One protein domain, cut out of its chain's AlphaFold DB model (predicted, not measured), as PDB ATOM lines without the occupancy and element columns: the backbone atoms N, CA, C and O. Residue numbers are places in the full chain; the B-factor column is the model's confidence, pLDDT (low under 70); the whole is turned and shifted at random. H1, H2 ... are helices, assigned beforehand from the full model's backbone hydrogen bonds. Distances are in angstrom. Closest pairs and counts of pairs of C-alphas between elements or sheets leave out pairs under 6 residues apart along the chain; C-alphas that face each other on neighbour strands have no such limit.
ATOM      1  N   ASP A  50     168.839 140.528 246.294       61.34
ATOM      2  CA  ASP A  50     168.491 140.824 244.899       61.34
ATOM      3  C   ASP A  50     169.241 142.062 244.383       61.34
ATOM      4  O   ASP A  50     169.584 142.141 243.199       61.34
ATOM      5  N   THR A  51     169.576 142.998 245.276       70.12
ATOM      6  CA  THR A  51     170.273 144.243 244.924       70.12
ATOM      7  C   THR A  51     171.725 143.975 244.525       70.12
ATOM      8  O   THR A  51     172.191 144.476 243.499       70.12
ATOM      9  N   GLU A  52     172.440 143.132 245.275       73.62
ATOM     10  CA  GLU A  52     173.820 142.752 244.939       73.62
ATOM     11  C   GLU A  52     173.898 141.947 243.636       73.62
ATOM     12  O   GLU A  52     174.754 142.201 242.781       73.62
ATOM     13  N   LEU A  53     172.973 141.001 243.440       80.69
ATOM     14  CA  LEU A  53     172.903 140.214 242.213       80.69
ATOM     15  C   LEU A  53     172.600 141.103 241.002       80.69
ATOM     16  O   LEU A  53     173.165 140.908 239.923       80.69
ATOM     17  N   GLN A  54     171.720 142.089 241.169       82.56
ATOM     18  CA  GLN A  54     171.388 143.041 240.120       82.56
ATOM     19  C   GLN A  54     172.582 143.935 239.766       82.56
ATOM     20  O   GLN A  54     172.890 144.065 238.580       82.56
ATOM     21  N   ALA A  55     173.322 144.437 240.758       84.75
ATOM     22  CA  ALA A  55     174.551 145.197 240.531       84.75
ATOM     23  C   ALA A  55     175.611 144.374 239.771       84.75
ATOM     24  O   ALA A  55     176.233 144.862 238.825       84.75
ATOM     25  N   LEU A  56     175.777 143.091 240.114       86.19
ATOM     26  CA  LEU A  56     176.671 142.186 239.383       86.19
ATOM     27  C   LEU A  56     176.212 141.955 237.942       86.19
ATOM     28  O   LEU A  56     177.037 141.913 237.032       86.19
ATOM     29  N   ARG A  57     174.905 141.826 237.701       87.12
ATOM     30  CA  ARG A  57     174.356 141.687 236.342       87.12
ATOM     31  C   ARG A  57     174.584 142.934 235.501       87.12
ATOM     32  O   ARG A  57     174.847 142.800 234.307       87.12
ATOM     33  N   GLU A  58     174.451 144.116 236.089       88.06
ATOM     34  CA  GLU A  58     174.713 145.387 235.411       88.06
ATOM     35  C   GLU A  58     176.193 145.516 235.055       88.06
ATOM     36  O   GLU A  58     176.514 145.655 233.875       88.06
ATOM     37  N   ARG A  59     177.092 145.302 236.020       84.94
ATOM     38  CA  ARG A  59     178.543 145.328 235.783       84.94
ATOM     39  C   ARG A  59     178.990 144.298 234.740       84.94
ATOM     40  O   ARG A  59     179.788 144.598 233.859       84.94
ATOM     41  N   ALA A  60     178.433 143.089 234.785       87.06
ATOM     42  CA  ALA A  60     178.700 142.056 233.790       87.06
ATOM     43  C   ALA A  60     178.223 142.459 232.382       87.06
ATOM     44  O   ALA A  60     178.896 142.152 231.402       87.06
ATOM     45  N   LYS A  61     177.095 143.172 232.250       84.31
ATOM     46  CA  LYS A  61     176.642 143.701 230.951       84.31
ATOM     47  C   LYS A  61     177.563 144.794 230.421       84.31
ATOM     48  O   LYS A  61     177.852 144.781 229.229       84.31
ATOM     49  N   GLU A  62     178.014 145.707 231.278       85.19
ATOM     50  CA  GLU A  62     178.952 146.773 230.897       85.19
ATOM     51  C   GLU A  62     180.271 146.203 230.369       85.19
ATOM     52  O   GLU A  62     180.788 146.667 229.356       85.19
ATOM     53  N   LEU A  63     180.761 145.131 230.996       84.00
ATOM     54  CA  LEU A  63     181.956 144.402 230.565       84.00
ATOM     55  C   LEU A  63     181.715 143.451 229.378       84.00
ATOM     56  O   LEU A  63     182.650 142.817 228.889       84.00
ATOM     57  N   GLY A  64     180.477 143.333 228.891       83.38
ATOM     58  CA  GLY A  64     180.141 142.496 227.739       83.38
ATOM     59  C   GLY A  64     180.090 140.991 228.029       83.38
ATOM     60  O   GLY A  64     180.253 140.186 227.111       83.38
ATOM     61  N   VAL A  65     179.852 140.583 229.277       85.62
ATOM     62  CA  VAL A  65     179.662 139.173 229.647       85.62
ATOM     63  C   VAL A  65     178.364 138.643 229.012       85.62
ATOM     64  O   VAL A  65     177.269 139.153 229.291       85.62
ATOM     65  N   PRO A  66     178.432 137.598 228.168       81.44
ATOM     66  CA  PRO A  66     177.256 137.055 227.508       81.44
ATOM     67  C   PRO A  66     176.302 136.414 228.521       81.44
ATOM     68  O   PRO A  66     176.711 135.757 229.476       81.44
ATOM     69  N   ASN A  67     174.997 136.569 228.291       81.19
ATOM     70  CA  ASN A  67     173.937 136.021 229.145       81.19
ATOM     71  C   ASN A  67     173.949 136.493 230.612       81.19
ATOM     72  O   ASN A  67     173.287 135.857 231.432       81.19
ATOM     73  N   ALA A  68     174.593 137.621 230.948       82.75
ATOM     74  CA  ALA A  68     174.662 138.159 232.313       82.75
ATOM     75  C   ALA A  68     173.314 138.132 233.070       82.75
ATOM     76  O   ALA A  68     173.240 137.682 234.207       82.75
ATOM     77  N   GLY A  69     172.201 138.489 232.420       77.06
ATOM     78  CA  GLY A  69     170.872 138.476 233.056       77.06
ATOM     79  C   GLY A  69     170.344 137.099 233.498       77.06
ATOM     80  O   GLY A  69     169.405 137.042 234.283       77.06
ATOM     81  N   ARG A  70     170.918 135.992 233.007       80.88
ATOM     82  CA  ARG A  70     170.514 134.608 233.330       80.88
ATOM     83  C   ARG A  70     171.561 133.867 234.166       80.88
ATOM     84  O   ARG A  70     171.326 132.724 234.551       80.88
ATOM     85  N   LEU A  71     172.711 134.491 234.415       81.75
ATOM     86  CA  LEU A  71     173.776 133.924 235.231       81.75
ATOM     87  C   LEU A  71     173.484 134.157 236.719       81.75
ATOM     88  O   LEU A  71     172.899 135.170 237.114       81.75
ATOM     89  N   GLY A  72     173.868 133.172 237.533       83.12
ATOM     90  CA  GLY A  72     173.903 133.301 238.989       83.12
ATOM     91  C   GLY A  72     175.159 134.038 239.448       83.12
ATOM     92  O   GLY A  72     176.113 134.179 238.684       83.12
ATOM     93  N   GLU A  73     175.169 134.464 240.709       84.75
ATOM     94  CA  GLU A  73     176.209 135.317 241.300       84.75
ATOM     95  C   GLU A  73     177.641 134.817 241.050       84.75
ATOM     96  O   GLU A  73     178.486 135.569 240.570       84.75
ATOM     97  N   ALA A  74     177.903 133.531 241.304       84.00
ATOM     98  CA  ALA A  74     179.229 132.940 241.129       84.00
ATOM     99  C   ALA A  74     179.735 133.049 239.680       84.00
ATOM    100  O   ALA A  74     180.862 133.474 239.449       84.00
ATOM    101  N   LYS A  75     178.869 132.749 238.702       84.50
ATOM    102  CA  LYS A  75     179.213 132.837 237.273       84.50
ATOM    103  C   LYS A  75     179.337 134.278 236.785       84.50
ATOM    104  O   LYS A  75     180.101 134.539 235.866       84.50
ATOM    105  N   LEU A  76     178.582 135.207 237.373       88.00
ATOM    106  CA  LEU A  76     178.732 136.635 237.090       88.00
ATOM    107  C   LEU A  76     180.098 137.136 237.547       88.00
ATOM    108  O   LEU A  76     180.778 137.798 236.774       88.00
ATOM    109  N   LYS A  77     180.514 136.786 238.768       88.19
ATOM    110  CA  LYS A  77     181.836 137.144 239.299       88.19
ATOM    111  C   LYS A  77     182.966 136.556 238.453       88.19
ATOM    112  O   LYS A  77     183.899 137.278 238.126       88.19
ATOM    113  N   GLU A  78     182.851 135.288 238.063       88.25
ATOM    114  CA  GLU A  78     183.815 134.620 237.180       88.25
ATOM    115  C   GLU A  78     183.901 135.310 235.809       88.25
ATOM    116  O   GLU A  78     184.979 135.735 235.410       88.25
ATOM    117  N   GLY A  79     182.766 135.540 235.139       87.50
ATOM    118  CA  GLY A  79     182.751 136.202 233.831       87.50
ATOM    119  C   GLY A  79     183.221 137.661 233.868       87.50
ATOM    120  O   GLY A  79     183.864 138.123 232.930       87.50
ATOM    121  N   ILE A  80     182.933 138.393 234.952       89.88
ATOM    122  CA  ILE A  80     183.476 139.742 235.181       89.88
ATOM    123  C   ILE A  80     185.000 139.678 235.294       89.88
ATOM    124  O   ILE A  80     185.683 140.437 234.615       89.88
ATOM    125  N   ALA A  81     185.529 138.761 236.109       89.38
ATOM    126  CA  ALA A  81     186.967 138.616 236.303       89.38
ATOM    127  C   ALA A  81     187.684 138.214 235.004       89.38
ATOM    128  O   ALA A  81     188.738 138.766 234.703       89.38
ATOM    129  N   GLU A  82     187.103 137.311 234.207       88.06
ATOM    130  CA  GLU A  82     187.624 136.959 232.880       88.06
ATOM    131  C   GLU A  82     187.679 138.180 231.956       88.06
ATOM    132  O   GLU A  82     188.705 138.428 231.328       88.06
ATOM    133  N   LYS A  83     186.616 138.992 231.908       87.81
ATOM    134  CA  LYS A  83     186.588 140.198 231.067       87.81
ATOM    135  C   LYS A  83     187.543 141.287 231.535       87.81
ATOM    136  O   LYS A  83     188.154 141.952 230.700       87.81
ATOM    137  N   GLU A  84     187.697 141.466 232.841       87.69
ATOM    138  CA  GLU A  84     188.689 142.384 233.404       87.69
ATOM    139  C   GLU A  84     190.122 141.902 233.115       87.69
ATOM    140  O   GLU A  84     190.986 142.719 232.795       87.69
ATOM    141  N   ALA A  85     190.373 140.588 233.156       88.56
ATOM    142  CA  ALA A  85     191.661 140.006 232.784       88.56
ATOM    143  C   ALA A  85     191.957 140.173 231.283       88.56
ATOM    144  O   ALA A  85     193.030 140.662 230.940       88.56
ATOM    145  N   GLU A  86     190.997 139.867 230.401       87.25
ATOM    146  CA  GLU A  86     191.117 140.094 228.950       87.25
ATOM    147  C   GLU A  86     191.404 141.571 228.633       87.25
ATOM    148  O   GLU A  86     192.284 141.878 227.828       87.25
ATOM    149  N   LEU A  87     190.688 142.506 229.275       88.06
ATOM    150  CA  LEU A  87     190.940 143.941 229.120       88.06
ATOM    151  C   LEU A  87     192.380 144.281 229.509       88.06
ATOM    152  O   LEU A  87     193.051 145.008 228.781       88.06
ATOM    153  N   LYS A  88     192.853 143.760 230.642       88.88
ATOM    154  CA  LYS A  88     194.199 144.033 231.138       88.88
ATOM    155  C   LYS A  88     195.278 143.485 230.202       88.88
ATOM    156  O   LYS A  88     196.229 144.202 229.913       88.88
ATOM    157  N   GLU A  89     195.111 142.272 229.679       88.62
ATOM    158  CA  GLU A  89     196.026 141.712 228.675       88.62
ATOM    159  C   GLU A  89     196.057 142.568 227.401       88.62
ATOM    160  O   GLU A  89     197.129 142.840 226.862       88.62
ATOM    161  N   LEU A  90     194.900 143.060 226.938       88.44
ATOM    162  CA  LEU A  90     194.841 143.988 225.805       88.44
ATOM    163  C   LEU A  90     195.536 145.318 226.120       88.44
ATOM    164  O   LEU A  90     196.232 145.852 225.265       88.44
ATOM    165  N   GLN A  91     195.380 145.854 227.329       90.75
ATOM    166  CA  GLN A  91     196.061 147.082 227.749       90.75
ATOM    167  C   GLN A  91     197.581 146.905 227.780       90.75
ATOM    168  O   GLN A  91     198.300 147.759 227.268       90.75
ATOM    169  N   GLU A  92     198.068 145.790 228.330       90.12
ATOM    170  CA  GLU A  92     199.496 145.458 228.364       90.12
ATOM    171  C   GLU A  92     200.052 145.276 226.947       90.12
ATOM    172  O   GLU A  92     201.041 145.914 226.588       90.12
ATOM    173  N   LYS A  93     199.366 144.506 226.095       88.12
ATOM    174  CA  LYS A  93     199.770 144.308 224.698       88.12
ATOM    175  C   LYS A  93     199.759 145.615 223.901       88.12
ATOM    176  O   LYS A  93     200.663 145.868 223.109       88.12
ATOM    177  N   ALA A  94     198.756 146.466 224.107       89.06
ATOM    178  CA  ALA A  94     198.695 147.774 223.467       89.06
ATOM    179  C   ALA A  94     199.841 148.685 223.928       89.06
ATOM    180  O   ALA A  94     200.467 149.349 223.102       89.06
ATOM    181  N   PHE A  95     200.162 148.672 225.222       89.00
ATOM    182  CA  PHE A  95     201.296 149.406 225.771       89.00
ATOM    183  C   PHE A  95     202.633 148.932 225.178       89.00
ATOM    184  O   PHE A  95     203.448 149.762 224.777       89.00
ATOM    185  N   GLU A  96     202.844 147.618 225.046       88.50
ATOM    186  CA  GLU A  96     204.039 147.050 224.401       88.50
ATOM    187  C   GLU A  96     204.172 147.463 222.928       88.50
ATOM    188  O   GLU A  96     205.280 147.710 222.448       88.50
ATOM    189  N   LEU A  97     203.047 147.596 222.220       87.94
ATOM    190  CA  LEU A  97     202.992 148.084 220.838       87.94
ATOM    191  C   LEU A  97     203.115 149.615 220.724       87.94
ATOM    192  O   LEU A  97     203.084 150.152 219.616       87.94
ATOM    193  N   GLY A  98     203.274 150.328 221.844       87.88
ATOM    194  CA  GLY A  98     203.431 151.783 221.875       87.88
ATOM    195  C   GLY A  98     202.138 152.552 221.605       87.88
ATOM    196  O   GLY A  98     202.187 153.691 221.147       87.88
ATOM    197  N   ILE A  99     200.980 151.939 221.856       86.38
ATOM    198  CA  ILE A  99     199.677 152.588 221.715       86.38
ATOM    199  C   ILE A  99     199.452 153.525 222.908       86.38
ATOM    200  O   ILE A  99     199.358 153.090 224.058       86.38
ATOM    201  N   GLU A 100     199.350 154.824 222.622       84.75
ATOM    202  CA  GLU A 100     199.055 155.853 223.623       84.75
ATOM    203  C   GLU A 100     197.650 155.675 224.222       84.75
ATOM    204  O   GLU A 100     196.710 155.222 223.557       84.75
ATOM    205  N   ASP A 101     197.527 156.030 225.503       84.94
ATOM    206  CA  ASP A 101     196.293 155.961 226.295       84.94
ATOM    207  C   ASP A 101     195.664 154.560 226.368       84.94
ATOM    208  O   ASP A 101     194.448 154.414 226.515       84.94
ATOM    209  N   ALA A 102     196.484 153.503 226.298       83.69
ATOM    210  CA  ALA A 102     196.011 152.119 226.343       83.69
ATOM    211  C   ALA A 102     195.082 151.843 227.546       83.69
ATOM    212  O   ALA A 102     194.053 151.189 227.407       83.69
ATOM    213  N   TYR A 103     195.386 152.405 228.718       83.50
ATOM    214  CA  TYR A 103     194.591 152.209 229.935       83.50
ATOM    215  C   TYR A 103     193.265 152.984 229.972       83.50
ATOM    216  O   TYR A 103     192.400 152.662 230.783       83.50
ATOM    217  N   GLU A 104     193.083 153.976 229.099       83.69
ATOM    218  CA  GLU A 104     191.849 154.773 229.015       83.69
ATOM    219  C   GLU A 104     190.875 154.228 227.963       83.69
ATOM    220  O   GLU A 104     189.693 154.581 227.937       83.69
ATOM    221  N   LYS A 105     191.355 153.335 227.090       81.62
ATOM    222  CA  LYS A 105     190.571 152.741 226.008       81.62
ATOM    223  C   LYS A 105     189.907 151.443 226.467       81.62
ATOM    224  O   LYS A 105     190.488 150.611 227.159       81.62
ATOM    225  N   GLY A 106     188.660 151.247 226.040       82.62
ATOM    226  CA  GLY A 106     187.939 149.994 226.265       82.62
ATOM    227  C   GLY A 106     188.468 148.849 225.393       82.62
ATOM    228  O   GLY A 106     189.064 149.080 224.339       82.62
ATOM    229  N   ALA A 107     188.165 147.607 225.787       84.62
ATOM    230  CA  ALA A 107     188.625 146.381 225.120       84.62
ATOM    231  C   ALA A 107     188.396 146.387 223.597       84.62
ATOM    232  O   ALA A 107     189.283 146.024 222.830       84.62
ATOM    233  N   ALA A 108     187.225 146.847 223.143       83.62
ATOM    234  CA  ALA A 108     186.883 146.882 221.720       83.62
ATOM    235  C   ALA A 108     187.759 147.848 220.901       83.62
ATOM    236  O   ALA A 108     188.014 147.595 219.723       83.62
ATOM    237  N   THR A 109     188.201 148.955 221.502       86.88
ATOM    238  CA  THR A 109     189.092 149.924 220.849       86.88
ATOM    239  C   THR A 109     190.519 149.391 220.834       86.88
ATOM    240  O   THR A 109     191.147 149.382 219.779       86.88
ATOM    241  N   LEU A 110     190.991 148.867 221.970       87.94
ATOM    242  CA  LEU A 110     192.328 148.284 222.093       87.94
ATOM    243  C   LEU A 110     192.547 147.134 221.117       87.94
ATOM    244  O   LEU A 110     193.544 147.129 220.406       87.94
ATOM    245  N   ALA A 111     191.593 146.206 221.014       86.94
ATOM    246  CA  ALA A 111     191.695 145.081 220.091       86.94
ATOM    247  C   ALA A 111     191.905 145.535 218.634       86.94
ATOM    248  O   ALA A 111     192.731 144.965 217.926       86.94
ATOM    249  N   LYS A 112     191.211 146.597 218.199       88.62
ATOM    250  CA  LYS A 112     191.355 147.148 216.842       88.62
ATOM    251  C   LYS A 112     192.692 147.846 216.625       88.62
ATOM    252  O   LYS A 112     193.276 147.719 215.555       88.62
ATOM    253  N   GLU A 113     193.151 148.621 217.602       88.31
ATOM    254  CA  GLU A 113     194.422 149.338 217.482       88.31
ATOM    255  C   GLU A 113     195.618 148.381 217.528       88.31
ATOM    256  O   GLU A 113     196.552 148.556 216.751       88.31
ATOM    257  N   ILE A 114     195.553 147.332 218.357       89.75
ATOM    258  CA  ILE A 114     196.535 146.237 218.379       89.75
ATOM    259  C   ILE A 114     196.590 145.552 217.014       89.75
ATOM    260  O   ILE A 114     197.669 145.428 216.446       89.75
ATOM    261  N   GLU A 115     195.442 145.159 216.452       89.25
ATOM    262  CA  GLU A 115     195.394 144.518 215.131       89.25
ATOM    263  C   GLU A 115     195.983 145.427 214.037       89.25
ATOM    264  O   GLU A 115     196.748 144.973 213.187       89.25
ATOM    265  N   ALA A 116     195.687 146.731 214.078       87.69
ATOM    266  CA  ALA A 116     196.245 147.705 213.141       87.69
ATOM    267  C   ALA A 116     197.758 147.929 213.323       87.69
ATOM    268  O   ALA A 116     198.456 148.195 212.343       87.69
ATOM    269  N   ALA A 117     198.267 147.842 214.555       86.00
ATOM    270  CA  ALA A 117     199.690 147.951 214.860       86.00
ATOM    271  C   ALA A 117     200.470 146.690 214.448       86.00
ATOM    272  O   ALA A 117     201.588 146.814 213.963       86.00
ATOM    273  N   GLU A 118     199.876 145.499 214.572       82.12
ATOM    274  CA  GLU A 118     200.493 144.225 214.165       82.12
ATOM    275  C   GLU A 118     200.541 144.019 212.642       82.12
ATOM    276  O   GLU A 118     201.378 143.267 212.147       82.12
ATOM    277  N   GLN A 119     199.658 144.674 211.880       78.69
ATOM    278  CA  GLN A 119     199.657 144.615 210.410       78.69
ATOM    279  C   GLN A 119     200.648 145.588 209.740       78.69
ATOM    280  O   GLN A 119     200.733 145.611 208.508       78.69
ATOM    281  N   LYS A 120     201.355 146.410 210.519       57.97
ATOM    282  CA  LYS A 120     202.303 147.426 210.041       57.97
ATOM    283  C   LYS A 120     203.733 146.899 209.988       57.97
ATOM    284  O   LYS A 120     204.439 147.297 209.033       57.97
TER     285      LYS A 120
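What this domain is: This is residues 50 to 120 of the 120 residues of an uncharacterized protein of Paenibacillus sp. GM2FR (UniProt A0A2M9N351). One long helix, H2, makes the backbone of a rod, and two shorter helices, H1 and H3, pack on one side of it, H1 near its first residues and H3 along its later half, with a gap between the two. The three helices run the same way, and the links, residues 63 to 72 and 97 to 106, fold back from the end of one helix to the start of the next. The printed part has 71 residues with three named helices, in the order H1, H2, H3, and no named strand; the class is all helix. The whole is loose, with a radius of gyration of the C-alphas of 14.4 A and spans of 48 by 17 by 14 A.

How they stand to each other: H2, residues 73 to 96, touches H1, residues 50 to 62, with its residues 73 to 80 alone. Their closest C-alphas, those of Ala 60 and Ile 80, are 5.5 A apart, and they run the same way at a shallow tilt of 29 degrees. H2 touches H3, residues 107 to 118, with its residues 86 to 94 alone. Here the closest C-alphas are those of Leu 87 and Ala 107, 5.2 A apart, and the two run the same way at a shallow tilt of 32 degrees. H1 and H3 are apart. In H1 and H2 every O i to N i+4 pair is within hydrogen-bond range; in H3 it is 7 of 8.

Where its parts are: H2 is 34.6 A long, from C-alpha 73 at (176.209, 135.317, 241.300) to C-alpha 96 at (204.039, 147.050, 224.401). H1 is 18.5 A long and begins at C-alpha 50, (168.491, 140.824, 244.899). H3 is 16.3 A long and ends at C-alpha 118, (200.493, 144.225, 214.165).

The domain as a whole: The C-alphas farthest apart, those of Asp 50 and Lys 120, are 49.0 A apart. The printed part has no cut, and both links are short, with 10 residues each. The mean pLDDT of the printed part is 84.7; residues 50 and 120 are under 70.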